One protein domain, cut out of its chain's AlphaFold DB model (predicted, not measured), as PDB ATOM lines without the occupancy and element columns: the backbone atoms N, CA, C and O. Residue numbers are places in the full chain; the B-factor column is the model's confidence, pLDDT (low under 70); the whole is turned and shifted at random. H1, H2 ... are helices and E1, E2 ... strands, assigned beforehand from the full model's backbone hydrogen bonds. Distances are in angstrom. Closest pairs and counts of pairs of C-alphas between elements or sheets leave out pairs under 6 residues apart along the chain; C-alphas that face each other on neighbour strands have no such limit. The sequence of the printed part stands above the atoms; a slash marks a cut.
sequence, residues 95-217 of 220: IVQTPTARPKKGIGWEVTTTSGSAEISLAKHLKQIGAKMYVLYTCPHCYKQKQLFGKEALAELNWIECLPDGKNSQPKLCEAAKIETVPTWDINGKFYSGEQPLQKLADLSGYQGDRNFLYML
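AT A GLANCE: This is residues 95 to 217 of the 220 residues of the protein "VKc domain-containing protein" of Pseudanabaena biceps (UniProt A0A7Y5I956). A small, twisted sheet of four short strands has short helices round it: H1 and H3 lie side by side off the sheet, H5 is near H1, and H2, H4 and H5 graze the sheet. Two long unnamed stretches, residues 95 to 116 and 205 to 217, run round the outside. The 123 printed residues include five named helices and four named strands, in the order H1 E1 H2 H3 E2 H4 E3 E4 H5; the class is mixed, helices and strands, with under half of the residues, 56, in named elements. The sheet is mixed, in the order E2 E1 E3 E4. The whole is compact, with a radius of gyration of the C-alphas of 13.4 A, and spans 37 by 32 by 20 A.

HOW THE PARTS SIT: E1, residues 132 to 135, is parallel to E2, residues 159 to 161, with N 160 and O 133 2.8 A apart, and antiparallel to E3, residues 184 to 187, with N 134 and O 184 2.8 A apart. E3 and E4, residues 190 to 193, form a hairpin, with N 192 and O 185 2.8 A apart. H2, residues 140 to 149, and H3, residues 151 to 156, complete a strand-helix-strand unit, E1 and E2 being parallel neighbours with these helices between, and its crossover is right-handed. H1, residues 117 to 128, touches H3 at a shallow tilt of 25 degrees, the same way; their closest C-alphas, of Ile 120 and Ala 153, are 4.2 A apart. H4, residues 171 to 176, and H5, residues 198 to 204, are apart. Every O i to N i+4 pair is within hydrogen-bond range in H1, H4 and H5, against 5 of 6 in H2 and 1 of 2 in H3.

IN THESE COORDINATES: H1 begins at C-alpha 117 (250.072, 247.392, 166.789) and is 16.4 A long; H2 is 14.9 A long. H5 ends at C-alpha 204 (256.932, 263.265, 175.485).

THE WHOLE: The farthest C-alphas, of Lys 105 and Gln 208, are 38.0 A apart. The printed part has no cut, no link between named elements is long, and no printed residue is under 70 in pLDDT.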
ATOM      1  N   ILE A  95     260.504 241.538 179.348       91.88
ATOM      2  CA  ILE A  95     261.596 242.421 179.762       91.88
ATOM      3  C   ILE A  95     262.755 242.290 178.775       91.88
ATOM      4  O   ILE A  95     263.362 241.220 178.645       91.88
ATOM      5  N   VAL A  96     263.107 243.390 178.103       92.81
ATOM      6  CA  VAL A  96     264.241 243.397 177.167       92.81
ATOM      7  C   VAL A  96     265.568 243.256 177.908       92.81
ATOM      8  O   VAL A  96     265.788 243.857 178.957       92.81
ATOM      9  N   GLN A  97     266.477 242.465 177.346       90.25
ATOM     10  CA  GLN A  97     267.753 242.139 177.980       90.25
ATOM     11  C   GLN A  97     268.932 242.802 177.269       90.25
ATOM     12  O   GLN A  97     268.891 243.107 176.074       90.25
ATOM     13  N   THR A  98     270.009 243.007 178.020       89.06
ATOM     14  CA  THR A  98     271.305 243.428 177.478       89.06
ATOM     15  C   THR A  98     271.877 242.309 176.595       89.06
ATOM     16  O   THR A  98     271.748 241.133 176.946       89.06
ATOM     17  N   PRO A  99     272.516 242.627 175.457       89.00
ATOM     18  CA  PRO A  99     273.110 241.608 174.607       89.00
ATOM     19  C   PRO A  99     274.291 240.928 175.313       89.00
ATOM     20  O   PRO A  99     275.134 241.591 175.915       89.00
ATOM     21  N   THR A 100     274.372 239.602 175.202       85.50
ATOM     22  CA  THR A 100     275.463 238.787 175.771       85.50
ATOM     23  C   THR A 100     276.590 238.519 174.772       85.50
ATOM     24  O   THR A 100     277.734 238.285 175.158       85.50
ATOM     25  N   ALA A 101     276.283 238.565 173.473       89.19
ATOM     26  CA  ALA A 101     277.252 238.395 172.396       89.19
ATOM     27  C   ALA A 101     277.945 239.718 172.037       89.19
ATOM     28  O   ALA A 101     277.436 240.802 172.318       89.19
ATOM     29  N   ARG A 102     279.088 239.646 171.343       90.38
ATOM     30  CA  ARG A 102     279.736 240.838 170.764       90.38
ATOM     31  C   ARG A 102     278.936 241.359 169.557       90.38
ATOM     32  O   ARG A 102     278.383 240.542 168.820       90.38
ATOM     33  N   PRO A 103     278.888 242.684 169.323       93.00
ATOM     34  CA  PRO A 103     278.186 243.241 168.171       93.00
ATOM     35  C   PRO A 103     278.921 242.899 166.873       93.00
ATOM     36  O   PRO A 103     280.154 242.879 166.828       93.00
ATOM     37  N   LYS A 104     278.174 242.689 165.785       92.56
ATOM     38  CA  LYS A 104     278.766 242.556 164.452       92.56
ATOM     39  C   LYS A 104     279.268 243.922 163.985       92.56
ATOM     40  O   LYS A 104     278.517 244.897 164.013       92.56
ATOM     41  N   LYS A 105     280.521 243.997 163.527       92.56
ATOM     42  CA  LYS A 105     281.117 245.246 163.024       92.56
ATOM     43  C   LYS A 105     280.238 245.872 161.931       92.56
ATOM     44  O   LYS A 105     279.753 245.171 161.044       92.56
ATOM     45  N   GLY A 106     280.009 247.175 162.046       91.88
ATOM     46  CA  GLY A 106     279.171 247.990 161.167       91.88
ATOM     47  C   GLY A 106     277.659 247.743 161.232       91.88
ATOM     48  O   GLY A 106     276.907 248.492 160.622       91.88
ATOM     49  N   ILE A 107     277.170 246.720 161.940       91.31
ATOM     50  CA  ILE A 107     275.732 246.375 161.960       91.31
ATOM     51  C   ILE A 107     275.160 246.389 163.380       91.31
ATOM     52  O   ILE A 107     274.035 246.839 163.582       91.31
ATOM     53  N   GLY A 108     275.923 245.922 164.366       93.94
ATOM     54  CA  GLY A 108     275.470 245.768 165.746       93.94
ATOM     55  C   GLY A 108     274.857 244.400 166.009       93.94
ATOM     56  O   GLY A 108     275.309 243.387 165.469       93.94
ATOM     57  N   TRP A 109     273.846 244.376 166.867       93.94
ATOM     58  CA  TRP A 109     273.051 243.188 167.168       93.94
ATOM     59  C   TRP A 109     271.738 243.209 166.394       93.94
ATOM     60  O   TRP A 109     271.140 244.268 166.191       93.94
ATOM     61  N   GLU A 110     271.266 242.031 165.996       92.88
ATOM     62  CA  GLU A 110     269.945 241.895 165.391       92.88
ATOM     63  C   GLU A 110     268.858 242.080 166.457       92.88
ATOM     64  O   GLU A 110     268.896 241.453 167.520       92.88
ATOM     65  N   VAL A 111     267.891 242.955 166.176       93.38
ATOM     66  CA  VAL A 111     266.664 243.089 166.972       93.38
ATOM     67  C   VAL A 111     265.849 241.825 166.776       93.38
ATOM     68  O   VAL A 111     265.590 241.451 165.640       93.38
ATOM     69  N   THR A 112     265.465 241.157 167.855       92.81
ATOM     70  CA  THR A 112     264.799 239.845 167.796       92.81
ATOM     71  C   THR A 112     263.327 239.909 168.174       92.81
ATOM     72  O   THR A 112     262.602 238.963 167.878       92.81
ATOM     73  N   THR A 113     262.881 240.988 168.818       94.12
ATOM     74  CA  THR A 113     261.475 241.211 169.158       94.12
ATOM     75  C   THR A 113     260.640 241.579 167.934       94.12
ATOM     76  O   THR A 113     261.122 242.175 166.964       94.12
ATOM     77  N   THR A 114     259.365 241.215 167.992       95.50
ATOM     78  CA  THR A 114     258.340 241.555 167.001       95.50
ATOM     79  C   THR A 114     257.486 242.691 167.530       95.50
ATOM     80  O   THR A 114     257.210 242.752 168.719       95.50
ATOM     81  N   SER A 115     257.024 243.564 166.659       97.00
ATOM     82  CA  SER A 115     256.264 244.750 167.051       97.00
ATOM     83  C   SER A 115     254.777 244.420 167.153       97.00
ATOM     84  O   SER A 115     254.226 243.761 166.271       97.00
ATOM     85  N   GLY A 116     254.108 244.917 168.192       96.25
ATOM     86  CA  GLY A 116     252.653 244.963 168.244       96.25
ATOM     87  C   GLY A 116     252.093 246.161 167.471       96.25
ATOM     88  O   GLY A 116     252.820 247.012 166.945       96.25
ATOM     89  N   SER A 117     250.764 246.254 167.411       97.62
ATOM     90  CA  SER A 117     250.072 247.392 166.789       97.62
ATOM     91  C   SER A 117     250.380 248.720 167.487       97.62
ATOM     92  O   SER A 117     250.501 249.746 166.811       97.62
ATOM     93  N   ALA A 118     250.536 248.703 168.815       97.88
ATOM     94  CA  ALA A 118     250.862 249.873 169.623       97.88
ATOM     95  C   ALA A 118     252.271 250.406 169.301       97.88
ATOM     96  O   ALA A 118     252.431 251.596 169.029       97.88
ATOM     97  N   GLU A 119     253.288 249.536 169.239       98.50
ATOM     98  CA  GLU A 119     254.668 249.911 168.900       98.50
ATOM     99  C   GLU A 119     254.760 250.529 167.504       98.50
ATOM    100  O   GLU A 119     255.377 251.582 167.332       98.50
ATOM    101  N   ILE A 120     254.119 249.899 166.512       98.56
ATOM    102  CA  ILE A 120     254.107 250.391 165.127       98.56
ATOM    103  C   ILE A 120     253.435 251.765 165.061       98.56
ATOM    104  O   ILE A 120     253.933 252.673 164.393       98.56
ATOM    105  N   SER A 121     252.312 251.936 165.760       98.50
ATOM    106  CA  SER A 121     251.557 253.189 165.746       98.50
ATOM    107  C   SER A 121     252.316 254.326 166.435       98.50
ATOM    108  O   SER A 121     252.372 255.432 165.894       98.50
ATOM    109  N   LEU A 122     252.971 254.054 167.568       98.69
ATOM    110  CA  LEU A 122     253.853 255.020 168.226       98.69
ATOM    111  C   LEU A 122     255.052 255.377 167.337       98.69
ATOM    112  O   LEU A 122     255.390 256.551 167.209       98.69
ATOM    113  N   ALA A 123     255.686 254.394 166.692       98.56
ATOM    114  CA  ALA A 123     256.821 254.642 165.808       98.56
ATOM    115  C   ALA A 123     256.449 255.526 164.609       98.56
ATOM    116  O   ALA A 123     257.183 256.461 164.277       98.56
ATOM    117  N   LYS A 124     255.281 255.287 164.000       98.56
ATOM    118  CA  LYS A 124     254.743 256.140 162.932       98.56
ATOM    119  C   LYS A 124     254.474 257.560 163.419       98.56
ATOM    120  O   LYS A 124     254.859 258.500 162.731       98.56
ATOM    121  N   HIS A 125     253.881 257.727 164.603       98.56
ATOM    122  CA  HIS A 125     253.675 259.048 165.208       98.56
ATOM    123  C   HIS A 125     255.000 259.783 165.434       98.56
ATOM    124  O   HIS A 125     255.161 260.916 164.989       98.56
ATOM    125  N   LEU A 126     255.983 259.118 166.050       98.62
ATOM    126  CA  LEU A 126     257.322 259.674 166.281       98.62
ATOM    127  C   LEU A 126     257.983 260.114 164.968       98.62
ATOM    128  O   LEU A 126     258.533 261.211 164.890       98.62
ATOM    129  N   LYS A 127     257.877 259.299 163.914       98.44
ATOM    130  CA  LYS A 127     258.356 259.657 162.574       98.44
ATOM    131  C   LYS A 127     257.637 260.891 162.022       98.44
ATOM    132  O   LYS A 127     258.300 261.780 161.495       98.44
ATOM    133  N   GLN A 128     256.309 260.950 162.142       98.25
ATOM    134  CA  GLN A 128     255.477 262.047 161.632       98.25
ATOM    135  C   GLN A 128     255.810 263.387 162.286       98.25
ATOM    136  O   GLN A 128     255.905 264.392 161.587       98.25
ATOM    137  N   ILE A 129     256.049 263.404 163.599       98.19
ATOM    138  CA  ILE A 129     256.460 264.625 164.311       98.19
ATOM    139  C   ILE A 129     257.951 264.956 164.128       98.19
ATOM    140  O   ILE A 129     258.450 265.916 164.708       98.19
ATOM    141  N   GLY A 130     258.686 264.156 163.348       97.88
ATOM    142  CA  GLY A 130     260.104 264.370 163.076       97.88
ATOM    143  C   GLY A 130     261.034 264.018 164.237       97.88
ATOM    144  O   GLY A 130     262.181 264.467 164.237       97.88
ATOM    145  N   ALA A 131     260.577 263.216 165.206       98.38
ATOM    146  CA  ALA A 131     261.419 262.756 166.303       98.38
ATOM    147  C   ALA A 131     262.580 261.903 165.776       98.38
ATOM    148  O   ALA A 131     262.407 261.101 164.853       98.38
ATOM    149  N   LYS A 132     263.761 262.065 166.377       98.19
ATOM    150  CA  LYS A 132     264.988 261.357 165.990       98.19
ATOM    151  C   LYS A 132     265.569 260.604 167.173       98.19
ATOM    152  O   LYS A 132     265.592 261.117 168.288       98.19
ATOM    153  N   MET A 133     266.102 259.418 166.911       98.38
ATOM    154  CA  MET A 133     266.879 258.654 167.885       98.38
ATOM    155  C   MET A 133     268.328 258.529 167.412       98.38
ATOM    156  O   MET A 133     268.605 257.845 166.429       98.38
ATOM    157  N   TYR A 134     269.263 259.141 168.126       98.38
ATOM    158  CA  TYR A 134     270.695 259.034 167.850       98.38
ATOM    159  C   TYR A 134     271.275 257.817 168.566       98.38
ATOM    160  O   TYR A 134     271.039 257.620 169.762       98.38
ATOM    161  N   VAL A 135     272.010 256.981 167.833       98.06
ATOM    162  CA  VAL A 135     272.509 255.687 168.312       98.06
ATOM    163  C   VAL A 135     273.930 255.402 167.830       98.06
ATOM    164  O   VAL A 135     274.420 256.014 166.885       98.06
ATOM    165  N   LEU A 136     274.558 254.414 168.471       97.69
ATOM    166  CA  LEU A 136     275.736 253.723 167.950       97.69
ATOM    167  C   LEU A 136     275.393 252.238 167.782       97.69
ATOM    168  O   LEU A 136     274.762 251.652 168.668       97.69
ATOM    169  N   TYR A 137     275.832 251.588 166.706       95.94
ATOM    170  CA  TYR A 137     275.531 250.164 166.491       95.94
ATOM    171  C   TYR A 137     276.166 249.249 167.556       95.94
ATOM    172  O   TYR A 137     275.706 248.128 167.775       95.94
ATOM    173  N   THR A 138     277.211 249.725 168.236       96.44
ATOM    174  CA  THR A 138     277.929 249.029 169.316       96.44
ATOM    175  C   THR A 138     277.355 249.288 170.709       96.44
ATOM    176  O   THR A 138     277.845 248.718 171.679       96.44
ATOM    177  N   CYS A 139     276.331 250.136 170.836       96.75
ATOM    178  CA  CYS A 139     275.790 250.583 172.118       96.75
ATOM    179  C   CYS A 139     274.719 249.604 172.659       96.75
ATOM    180  O   CYS A 139     273.640 249.485 172.066       96.75
ATOM    181  N   PRO A 140     274.949 248.938 173.811       96.19
ATOM    182  CA  PRO A 140     273.997 247.974 174.381       96.19
ATOM    183  C   PRO A 140     272.654 248.598 174.791       96.19
ATOM    184  O   PRO A 140     271.602 247.981 174.650       96.19
ATOM    185  N   HIS A 141     272.670 249.846 175.261       96.81
ATOM    186  CA  HIS A 141     271.456 250.590 175.614       96.81
ATOM    187  C   HIS A 141     270.621 250.954 174.376       96.81
ATOM    188  O   HIS A 141     269.396 250.883 174.375       96.81
ATOM    189  N   CYS A 142     271.291 251.269 173.272       97.38
ATOM    190  CA  CYS A 142     270.662 251.550 171.991       97.38
ATOM    191  C   CYS A 142     269.996 250.289 171.434       97.38
ATOM    192  O   CYS A 142     268.903 250.356 170.877       97.38
ATOM    193  N   TYR A 143     270.624 249.126 171.631       96.69
ATOM    194  CA  TYR A 143     270.020 247.841 171.308       96.69
ATOM    195  C   TYR A 143     268.748 247.568 172.119       96.69
ATOM    196  O   TYR A 143     267.722 247.238 171.530       96.69
ATOM    197  N   LYS A 144     268.780 247.767 173.441       96.31
ATOM    198  CA  LYS A 144     267.588 247.626 174.293       96.31
ATOM    199  C   LYS A 144     266.459 248.563 173.864       96.31
ATOM    200  O   LYS A 144     265.327 248.113 173.717       96.31
ATOM    201  N   GLN A 145     266.766 249.827 173.563       97.81
ATOM    202  CA  GLN A 145     265.773 250.768 173.036       97.81
ATOM    203  C   GLN A 145     265.139 250.270 171.728       97.81
ATOM    204  O   GLN A 145     263.927 250.371 171.557       97.81
ATOM    205  N   LYS A 146     265.942 249.712 170.812       97.25
ATOM    206  CA  LYS A 146     265.459 249.118 169.556       97.25
ATOM    207  C   LYS A 146     264.587 247.875 169.800       97.25
ATOM    208  O   LYS A 146     263.573 247.715 169.130       97.25
ATOM    209  N   GLN A 147     264.940 247.038 170.779       96.88
ATOM    210  CA  GLN A 147     264.157 245.858 171.174       96.88
ATOM    211  C   GLN A 147     262.783 246.218 171.755       96.88
ATOM    212  O   GLN A 147     261.845 245.451 171.572       96.88
ATOM    213  N   LEU A 148     262.627 247.378 172.405       97.31
ATOM    214  CA  LEU A 148     261.306 247.817 172.874       97.31
ATOM    215  C   LEU A 148     260.314 248.018 171.724       97.31
ATOM    216  O   LEU A 148     259.131 247.764 171.902       97.31
ATOM    217  N   PHE A 149     260.787 248.494 170.571       98.00
ATOM    218  CA  PHE A 149     259.937 248.725 169.403       98.00
ATOM    219  C   PHE A 149     259.702 247.450 168.592       98.00
ATOM    220  O   PHE A 149     258.594 247.238 168.116       98.00
ATOM    221  N   GLY A 150     260.726 246.610 168.435       96.81
ATOM    222  CA  GLY A 150     260.663 245.447 167.551       96.81
ATOM    223  C   GLY A 150     260.981 245.770 166.092       96.81
ATOM    224  O   GLY A 150     261.195 246.924 165.712       96.81
ATOM    225  N   LYS A 151     261.094 244.718 165.274       96.12
ATOM    226  CA  LYS A 151     261.592 244.794 163.886       96.12
ATOM    227  C   LYS A 151     260.782 245.752 163.002       96.12
ATOM    228  O   LYS A 151     261.359 246.585 162.305       96.12
ATOM    229  N   GLU A 152     259.464 245.626 163.025       97.56
ATOM    230  CA  GLU A 152     258.516 246.339 162.168       97.56
ATOM    231  C   GLU A 152     258.413 247.822 162.544       97.56
ATOM    232  O   GLU A 152     258.544 248.687 161.681       97.56
ATOM    233  N   ALA A 153     258.244 248.139 163.828       97.94
ATOM    234  CA  ALA A 153     258.160 249.516 164.301       97.94
ATOM    235  C   ALA A 153     259.501 250.251 164.153       97.94
ATOM    236  O   ALA A 153     259.529 251.432 163.808       97.94
ATOM    237  N   LEU A 154     260.631 249.558 164.334       96.81
ATOM    238  CA  LEU A 154     261.949 250.157 164.128       96.81
ATOM    239  C   LEU A 154     262.184 250.600 162.676       96.81
ATOM    240  O   LEU A 154     262.893 251.581 162.455       96.81
ATOM    241  N   ALA A 155     261.593 249.908 161.697       96.25
ATOM    242  CA  ALA A 155     261.669 250.299 160.290       96.25
ATOM    243  C   ALA A 155     260.942 251.625 160.001       96.25
ATOM    244  O   ALA A 155     261.254 252.303 159.021       96.25
ATOM    245  N   GLU A 156     259.998 252.018 160.859       97.56
ATOM    246  CA  GLU A 156     259.280 253.282 160.721       97.56
ATOM    247  C   GLU A 156     260.044 254.465 161.323       97.56
ATOM    248  O   GLU A 156     259.918 255.577 160.814       97.56
ATOM    249  N   LEU A 157     260.852 254.237 162.360       96.62
ATOM    250  CA  LEU A 157     261.548 255.285 163.109       96.62
ATOM    251  C   LEU A 157     262.670 255.974 162.321       96.62
ATOM    252  O   LEU A 157     263.442 255.344 161.600       96.62
ATOM    253  N   ASN A 158     262.858 257.266 162.601       96.62
ATOM    254  CA  ASN A 158     264.044 258.010 162.183       96.62
ATOM    255  C   ASN A 158     265.165 257.823 163.217       96.62
ATOM    256  O   ASN A 158     265.312 258.615 164.148       96.62
ATOM    257  N   TRP A 159     265.962 256.767 163.075       95.94
ATOM    258  CA  TRP A 159     267.158 256.576 163.896       95.94
ATOM    259  C   TRP A 159     268.433 256.866 163.100       95.94
ATOM    260  O   TRP A 159     268.528 256.567 161.913       95.94
ATOM    261  N   ILE A 160     269.407 257.483 163.764       97.69
ATOM    262  CA  ILE A 160     270.617 258.040 163.156       97.69
ATOM    263  C   ILE A 160     271.821 257.329 163.763       97.69
ATOM    264  O   ILE A 160     272.046 257.395 164.970       97.69
ATOM    265  N   GLU A 161     272.585 256.645 162.915       97.62
ATOM    266  CA  GLU A 161     273.828 255.983 163.300       97.62
ATOM    267  C   GLU A 161     274.987 256.982 163.301       97.62
ATOM    268  O   GLU A 161     275.327 257.552 162.261       97.62
ATOM    269  N   CYS A 162     275.592 257.182 164.470       97.31
ATOM    270  CA  CYS A 162     276.643 258.173 164.662       97.31
ATOM    271  C   CYS A 162     278.061 257.629 164.421       97.31
ATOM    272  O   CYS A 162     278.971 258.435 164.248       97.31
ATOM    273  N   LEU A 163     278.282 256.304 164.374       96.00
ATOM    274  CA  LEU A 163     279.599 255.752 164.027       96.00
ATOM    275  C   LEU A 163     279.822 255.748 162.509       96.00
ATOM    276  O   LEU A 163     279.003 255.168 161.794       96.00
ATOM    277  N   PRO A 164     280.943 256.293 161.992       95.56
ATOM    278  CA  PRO A 164     281.221 256.324 160.555       95.56
ATOM    279  C   PRO A 164     281.241 254.948 159.880       95.56
ATOM    280  O   PRO A 164     280.807 254.821 158.739       95.56
ATOM    281  N   ASP A 165     281.711 253.911 160.579       95.12
ATOM    282  CA  ASP A 165     281.784 252.534 160.078       95.12
ATOM    283  C   ASP A 165     280.467 251.753 160.234       95.12
ATOM    284  O   ASP A 165     280.392 250.582 159.856       95.12
ATOM    285  N   GLY A 166     279.428 252.387 160.785       92.75
ATOM    286  CA  GLY A 166     278.081 251.847 160.871       92.75
ATOM    287  C   GLY A 166     277.357 251.823 159.521       92.75
ATOM    288  O   GLY A 166     277.586 252.639 158.628       92.75
ATOM    289  N   LYS A 167     276.429 250.882 159.365       89.69
ATOM    290  CA  LYS A 167     275.560 250.792 158.193       89.69
ATOM    291  C   LYS A 167     274.638 252.011 158.139       89.69
ATOM    292  O   LYS A 167     273.942 252.295 159.109       89.69
ATOM    293  N   ASN A 168     274.582 252.670 156.979       87.00
ATOM    294  CA  ASN A 168     273.804 253.898 156.756       87.00
ATOM    295  C   ASN A 168     274.155 255.016 157.760       87.00
ATOM    296  O   ASN A 168     273.276 255.753 158.216       87.00
ATOM    297  N   SER A 169     275.437 255.106 158.127       93.94
ATOM    298  CA  SER A 169     275.947 256.087 159.079       93.94
ATOM    299  C   SER A 169     275.762 257.526 158.602       93.94
ATOM    300  O   SER A 169     275.883 257.852 157.422       93.94
ATOM    301  N   GLN A 170     275.455 258.404 159.555       96.69
ATOM    302  CA  GLN A 170     275.227 259.832 159.342       96.69
ATOM    303  C   GLN A 170     275.912 260.658 160.454       96.69
ATOM    304  O   GLN A 170     275.256 261.466 161.116       96.69
ATOM    305  N   PRO A 171     277.237 260.500 160.670       96.44
ATOM    306  CA  PRO A 171     277.963 261.122 161.787       96.44
ATOM    307  C   PRO A 171     277.829 262.650 161.822       96.44
ATOM    308  O   PRO A 171     277.645 263.230 162.889       96.44
ATOM    309  N   LYS A 172     277.789 263.301 160.651       97.50
ATOM    310  CA  LYS A 172     277.609 264.758 160.535       97.50
ATOM    311  C   LYS A 172     276.311 265.262 161.172       97.50
ATOM    312  O   LYS A 172     276.286 266.374 161.687       97.50
ATOM    313  N   LEU A 173     275.234 264.467 161.149       96.56
ATOM    314  CA  LEU A 173     273.982 264.843 161.815       96.56
ATOM    315  C   LEU A 173     274.134 264.806 163.337       96.56
ATOM    316  O   LEU A 173     273.593 265.668 164.020       96.56
ATOM    317  N   CYS A 174     274.892 263.841 163.860       97.25
ATOM    318  CA  CYS A 174     275.169 263.735 165.290       97.25
ATOM    319  C   CYS A 174     276.092 264.860 165.775       97.25
ATOM    320  O   CYS A 174     275.848 265.433 166.833       97.25
ATOM    321  N   GLU A 175     277.107 265.217 164.983       97.00
ATOM    322  CA  GLU A 175     277.993 266.359 165.249       97.00
ATOM    323  C   GLU A 175     277.211 267.680 165.260       97.00
ATOM    324  O   GLU A 175     277.314 268.456 166.210       97.00
ATOM    325  N   ALA A 176     276.369 267.911 164.246       96.94
ATOM    326  CA  ALA A 176     275.531 269.107 164.162       96.94
ATOM    327  C   ALA A 176     274.534 269.207 165.329       96.94
ATOM    328  O   ALA A 176     274.299 270.297 165.849       96.94
ATOM    329  N   ALA A 177     273.982 268.070 165.764       96.12
ATOM    330  CA  ALA A 177     273.099 267.979 166.923       96.12
ATOM    331  C   ALA A 177     273.843 267.943 168.273       96.12
ATOM    332  O   ALA A 177     273.188 267.910 169.312       96.12
ATOM    333  N   LYS A 178     275.186 267.970 168.273       96.62
ATOM    334  CA  LYS A 178     276.049 267.933 169.468       96.62
ATOM    335  C   LYS A 178     275.733 266.757 170.403       96.62
ATOM    336  O   LYS A 178     275.607 266.921 171.613       96.62
ATOM    337  N   ILE A 179     275.575 265.562 169.836       97.00
ATOM    338  CA  ILE A 179     275.253 264.355 170.607       97.00
ATOM    339  C   ILE A 179     276.478 263.877 171.393       97.00
ATOM    340  O   ILE A 179     277.453 263.415 170.808       97.00
ATOM    341  N   GLU A 180     276.397 263.937 172.722       92.75
ATOM    342  CA  GLU A 180     277.468 263.486 173.628       92.75
ATOM    343  C   GLU A 180     277.283 262.040 174.111       92.75
ATOM    344  O   GLU A 180     278.251 261.332 174.382       92.75
ATOM    345  N   THR A 181     276.033 261.585 174.234       95.56
ATOM    346  CA  THR A 181     275.687 260.266 174.781       95.56
ATOM    347  C   THR A 181     274.614 259.589 173.938       95.56
ATOM    348  O   THR A 181     273.819 260.253 173.271       95.56
ATOM    349  N   VAL A 182     274.579 258.256 173.962       97.00
ATOM    350  CA  VAL A 182     273.581 257.457 173.241       97.00
ATOM    351  C   VAL A 182     272.970 256.357 174.132       97.00
ATOM    352  O   VAL A 182     273.654 255.848 175.023       97.00
ATOM    353  N   PRO A 183     271.712 255.942 173.885       97.69
ATOM    354  CA  PRO A 183     270.793 256.559 172.933       97.69
ATOM    355  C   PRO A 183     270.374 257.954 173.409       97.69
ATOM    356  O   PRO A 183     270.296 258.200 174.608       97.69
ATOM    357  N   THR A 184     270.120 258.861 172.472       98.56
ATOM    358  CA  THR A 184     269.528 260.173 172.767       98.56
ATOM    359  C   THR A 184     268.357 260.406 171.830       98.56
ATOM    360  O   THR A 184     268.478 260.213 170.621       98.56
ATOM    361  N   TRP A 185     267.224 260.819 172.387       98.56
ATOM    362  CA  TRP A 185     266.033 261.187 171.633       98.56
ATOM    363  C   TRP A 185     265.945 262.699 171.474       98.56
ATOM    364  O   TRP A 185     266.048 263.413 172.462       98.56
ATOM    365  N   ASP A 186     265.708 263.169 170.258       98.25
ATOM    366  CA  ASP A 186     265.277 264.533 169.952       98.25
ATOM    367  C   ASP A 186     263.786 264.484 169.620       98.25
ATOM    368  O   ASP A 186     263.383 263.867 168.631       98.25
ATOM    369  N   ILE A 187     262.968 265.072 170.490       98.25
ATOM    370  CA  ILE A 187     261.514 265.132 170.339       98.25
ATOM    371  C   ILE A 187     261.112 266.591 170.508       98.25
ATOM    372  O   ILE A 187     261.317 267.171 171.577       98.25
ATOM    373  N   ASN A 188     260.540 267.181 169.455       95.50
ATOM    374  CA  ASN A 188     260.134 268.590 169.425       95.50
ATOM    375  C   ASN A 188     261.272 269.559 169.819       95.50
ATOM    376  O   ASN A 188     261.036 270.553 170.505       95.50
ATOM    377  N   GLY A 189     262.517 269.256 169.426       94.88
ATOM    378  CA  GLY A 189     263.695 270.086 169.697       94.88
ATOM    379  C   GLY A 189     264.274 269.942 171.107       94.88
ATOM    380  O   GLY A 189     265.217 270.654 171.455       94.88
ATOM    381  N   LYS A 190     263.731 269.039 171.935       97.56
ATOM    382  CA  LYS A 190     264.263 268.729 173.263       97.56
ATOM    383  C   LYS A 190     264.953 267.370 173.265       97.56
ATOM    384  O   LYS A 190     264.396 266.378 172.794       97.56
ATOM    385  N   PHE A 191     266.145 267.338 173.857       97.75
ATOM    386  CA  PHE A 191     266.973 266.142 173.953       97.75
ATOM    387  C   PHE A 191     266.718 265.363 175.250       97.75
ATOM    388  O   PHE A 191     266.701 265.932 176.342       97.75
ATOM    389  N   TYR A 192     266.561 264.046 175.126       98.06
ATOM    390  CA  TYR A 192     266.374 263.104 176.226       98.06
ATOM    391  C   TYR A 192     267.419 261.993 176.122       98.06
ATOM    392  O   TYR A 192     267.333 261.127 175.250       98.06
ATOM    393  N   SER A 193     268.416 262.037 177.004       97.19
ATOM    394  CA  SER A 193     269.500 261.052 177.044       97.19
ATOM    395  C   SER A 193     269.072 259.758 177.741       97.19
ATOM    396  O   SER A 193     268.288 259.763 178.697       97.19
ATOM    397  N   GLY A 194     269.620 258.648 177.260       96.50
ATOM    398  CA  GLY A 194     269.411 257.306 177.773       96.50
ATOM    399  C   GLY A 194     268.174 256.620 177.204       96.50
ATOM    400  O   GLY A 194     267.399 257.174 176.419       96.50
ATOM    401  N   GLU A 195     268.002 255.370 177.619       96.06
ATOM    402  CA  GLU A 195     266.838 254.556 177.276       96.06
ATOM    403  C   GLU A 195     265.564 255.197 177.828       96.06
ATOM    404  O   GLU A 195     265.517 255.623 178.983       96.06
ATOM    405  N   GLN A 196     264.524 255.250 177.003       97.38
ATOM    406  CA  GLN A 196     263.217 255.774 177.363       97.38
ATOM    407  C   GLN A 196     262.179 254.655 177.223       97.38
ATOM    408  O   GLN A 196     262.052 254.079 176.136       97.38
ATOM    409  N   PRO A 197     261.397 254.356 178.278       97.19
ATOM    410  CA  PRO A 197     260.232 253.491 178.155       97.19
ATOM    411  C   PRO A 197     259.274 254.009 177.076       97.19
ATOM    412  O   PRO A 197     259.103 255.222 176.936       97.19
ATOM    413  N   LEU A 198     258.589 253.112 176.361       97.81
ATOM    414  CA  LEU A 198     257.649 253.520 175.308       97.81
ATOM    415  C   LEU A 198     256.496 254.380 175.839       97.81
ATOM    416  O   LEU A 198     256.082 255.314 175.161       97.81
ATOM    417  N   GLN A 199     256.052 254.142 177.080       97.50
ATOM    418  CA  GLN A 199     255.076 255.010 177.753       97.50
ATOM    419  C   GLN A 199     255.573 256.453 177.847       97.50
ATOM    420  O   GLN A 199     254.885 257.383 177.443       97.50
ATOM    421  N   LYS A 200     256.824 256.632 178.280       97.94
ATOM    422  CA  LYS A 200     257.439 257.952 178.385       97.94
ATOM    423  C   LYS A 200     257.612 258.597 177.011       97.94
ATOM    424  O   LYS A 200     257.368 259.788 176.870       97.94
ATOM    425  N   LEU A 201     257.998 257.839 175.984       98.38
ATOM    426  CA  LEU A 201     258.064 258.370 174.616       98.38
ATOM    427  C   LEU A 201     256.686 258.807 174.103       98.38
ATOM    428  O   LEU A 201     256.590 259.844 173.447       98.38
ATOM    429  N   ALA A 202     255.627 258.065 174.426       98.44
ATOM    430  CA  ALA A 202     254.259 258.451 174.104       98.44
ATOM    431  C   ALA A 202     253.866 259.768 174.798       98.44
ATOM    432  O   ALA A 202     253.322 260.657 174.145       98.44
ATOM    433  N   ASP A 203     254.214 259.940 176.076       98.38
ATOM    434  CA  ASP A 203     253.979 261.188 176.815       98.38
ATOM    435  C   ASP A 203     254.746 262.372 176.217       98.38
ATOM    436  O   ASP A 203     254.159 263.406 175.904       98.38
ATOM    437  N   LEU A 204     256.054 262.209 176.000       98.06
ATOM    438  CA  LEU A 204     256.932 263.265 175.485       98.06
ATOM    439  C   LEU A 204     256.563 263.714 174.064       98.06
ATOM    440  O   LEU A 204     256.822 264.858 173.695       98.06
ATOM    441  N   SER A 205     255.980 262.817 173.267       97.94
ATOM    442  CA  SER A 205     255.551 263.087 171.889       97.94
ATOM    443  C   SER A 205     254.084 263.508 171.767       97.94
ATOM    444  O   SER A 205     253.632 263.791 170.657       97.94
ATOM    445  N   GLY A 206     253.330 263.535 172.871       97.75
ATOM    446  CA  GLY A 206     251.897 263.837 172.862       97.75
ATOM    447  C   GLY A 206     251.035 262.772 172.173       97.75
ATOM    448  O   GLY A 206     249.923 263.077 171.744       97.75
ATOM    449  N   TYR A 207     251.527 261.538 172.044       98.25
ATOM    450  CA  TYR A 207     250.831 260.440 171.374       98.25
ATOM    451  C   TYR A 207     249.542 260.041 172.114       98.25
ATOM    452  O   TYR A 207     249.579 259.740 173.306       98.25
ATOM    453  N   GLN A 208     248.412 259.992 171.402       97.44
ATOM    454  CA  GLN A 208     247.081 259.697 171.967       97.44
ATOM    455  C   GLN A 208     246.514 258.326 171.557       97.44
ATOM    456  O   GLN A 208     245.364 258.022 171.863       97.44
ATOM    457  N   GLY A 209     247.275 257.517 170.812       96.75
ATOM    458  CA  GLY A 209     246.816 256.199 170.363       96.75
ATOM    459  C   GLY A 209     246.988 255.102 171.415       96.75
ATOM    460  O   GLY A 209     247.229 255.382 172.588       96.75
ATOM    461  N   ASP A 210     246.873 253.845 170.982       97.25
ATOM    462  CA  ASP A 210     247.007 252.677 171.857       97.25
ATOM    463  C   ASP A 210     248.417 252.572 172.458       97.25
ATOM    464  O   ASP A 210     249.427 252.628 171.756       97.25
ATOM    465  N   ARG A 211     248.473 252.403 173.780       96.75
ATOM    466  CA  ARG A 211     249.704 252.330 174.575       96.75
ATOM    467  C   ARG A 211     249.912 250.959 175.212       96.75
ATOM    468  O   ARG A 211     250.706 250.830 176.151       96.75
ATOM    469  N   ASN A 212     249.209 249.929 174.747       95.88
ATOM    470  CA  ASN A 212     249.395 248.563 175.217       95.88
ATOM    471  C   ASN A 212     250.672 247.923 174.639       95.88
ATOM    472  O   ASN A 212     250.622 246.984 173.850       95.88
ATOM    473  N   PHE A 213     251.830 248.463 175.022       96.56
ATOM    474  CA  PHE A 213     253.131 247.977 174.564       96.56
ATOM    475  C   PHE A 213     253.489 246.624 175.191       96.56
ATOM    476  O   PHE A 213     253.284 246.434 176.395       96.56
ATOM    477  N   LEU A 214     254.075 245.729 174.399       94.69
ATOM    478  CA  LEU A 214     254.441 244.352 174.743       94.69
ATOM    479  C   LEU A 214     255.682 244.267 175.641       94.69
ATOM    480  O   LEU A 214     255.794 243.367 176.477       94.69
ATOM    481  N   TYR A 215     256.609 245.208 175.460       94.75
ATOM    482  CA  TYR A 215     257.937 245.166 176.064       94.75
ATOM    483  C   TYR A 215     258.149 246.261 177.103       94.75
ATOM    484  O   TYR A 215     257.637 247.378 176.986       94.75
ATOM    485  N   MET A 216     258.979 245.958 178.098       93.38
ATOM    486  CA  MET A 216     259.438 246.917 179.097       93.38
ATOM    487  C   MET A 216     260.949 246.841 179.307       93.38
ATOM    488  O   MET A 216     261.593 245.833 179.008       93.38
ATOM    489  N   LEU A 217     261.514 247.938 179.812       91.94
ATOM    490  CA  LEU A 217     262.895 247.965 180.281       91.94
ATOM    491  C   LEU A 217     262.988 247.246 181.636       91.94
ATOM    492  O   LEU A 217     262.026 247.302 182.398       91.94
TER     493      LEU A 217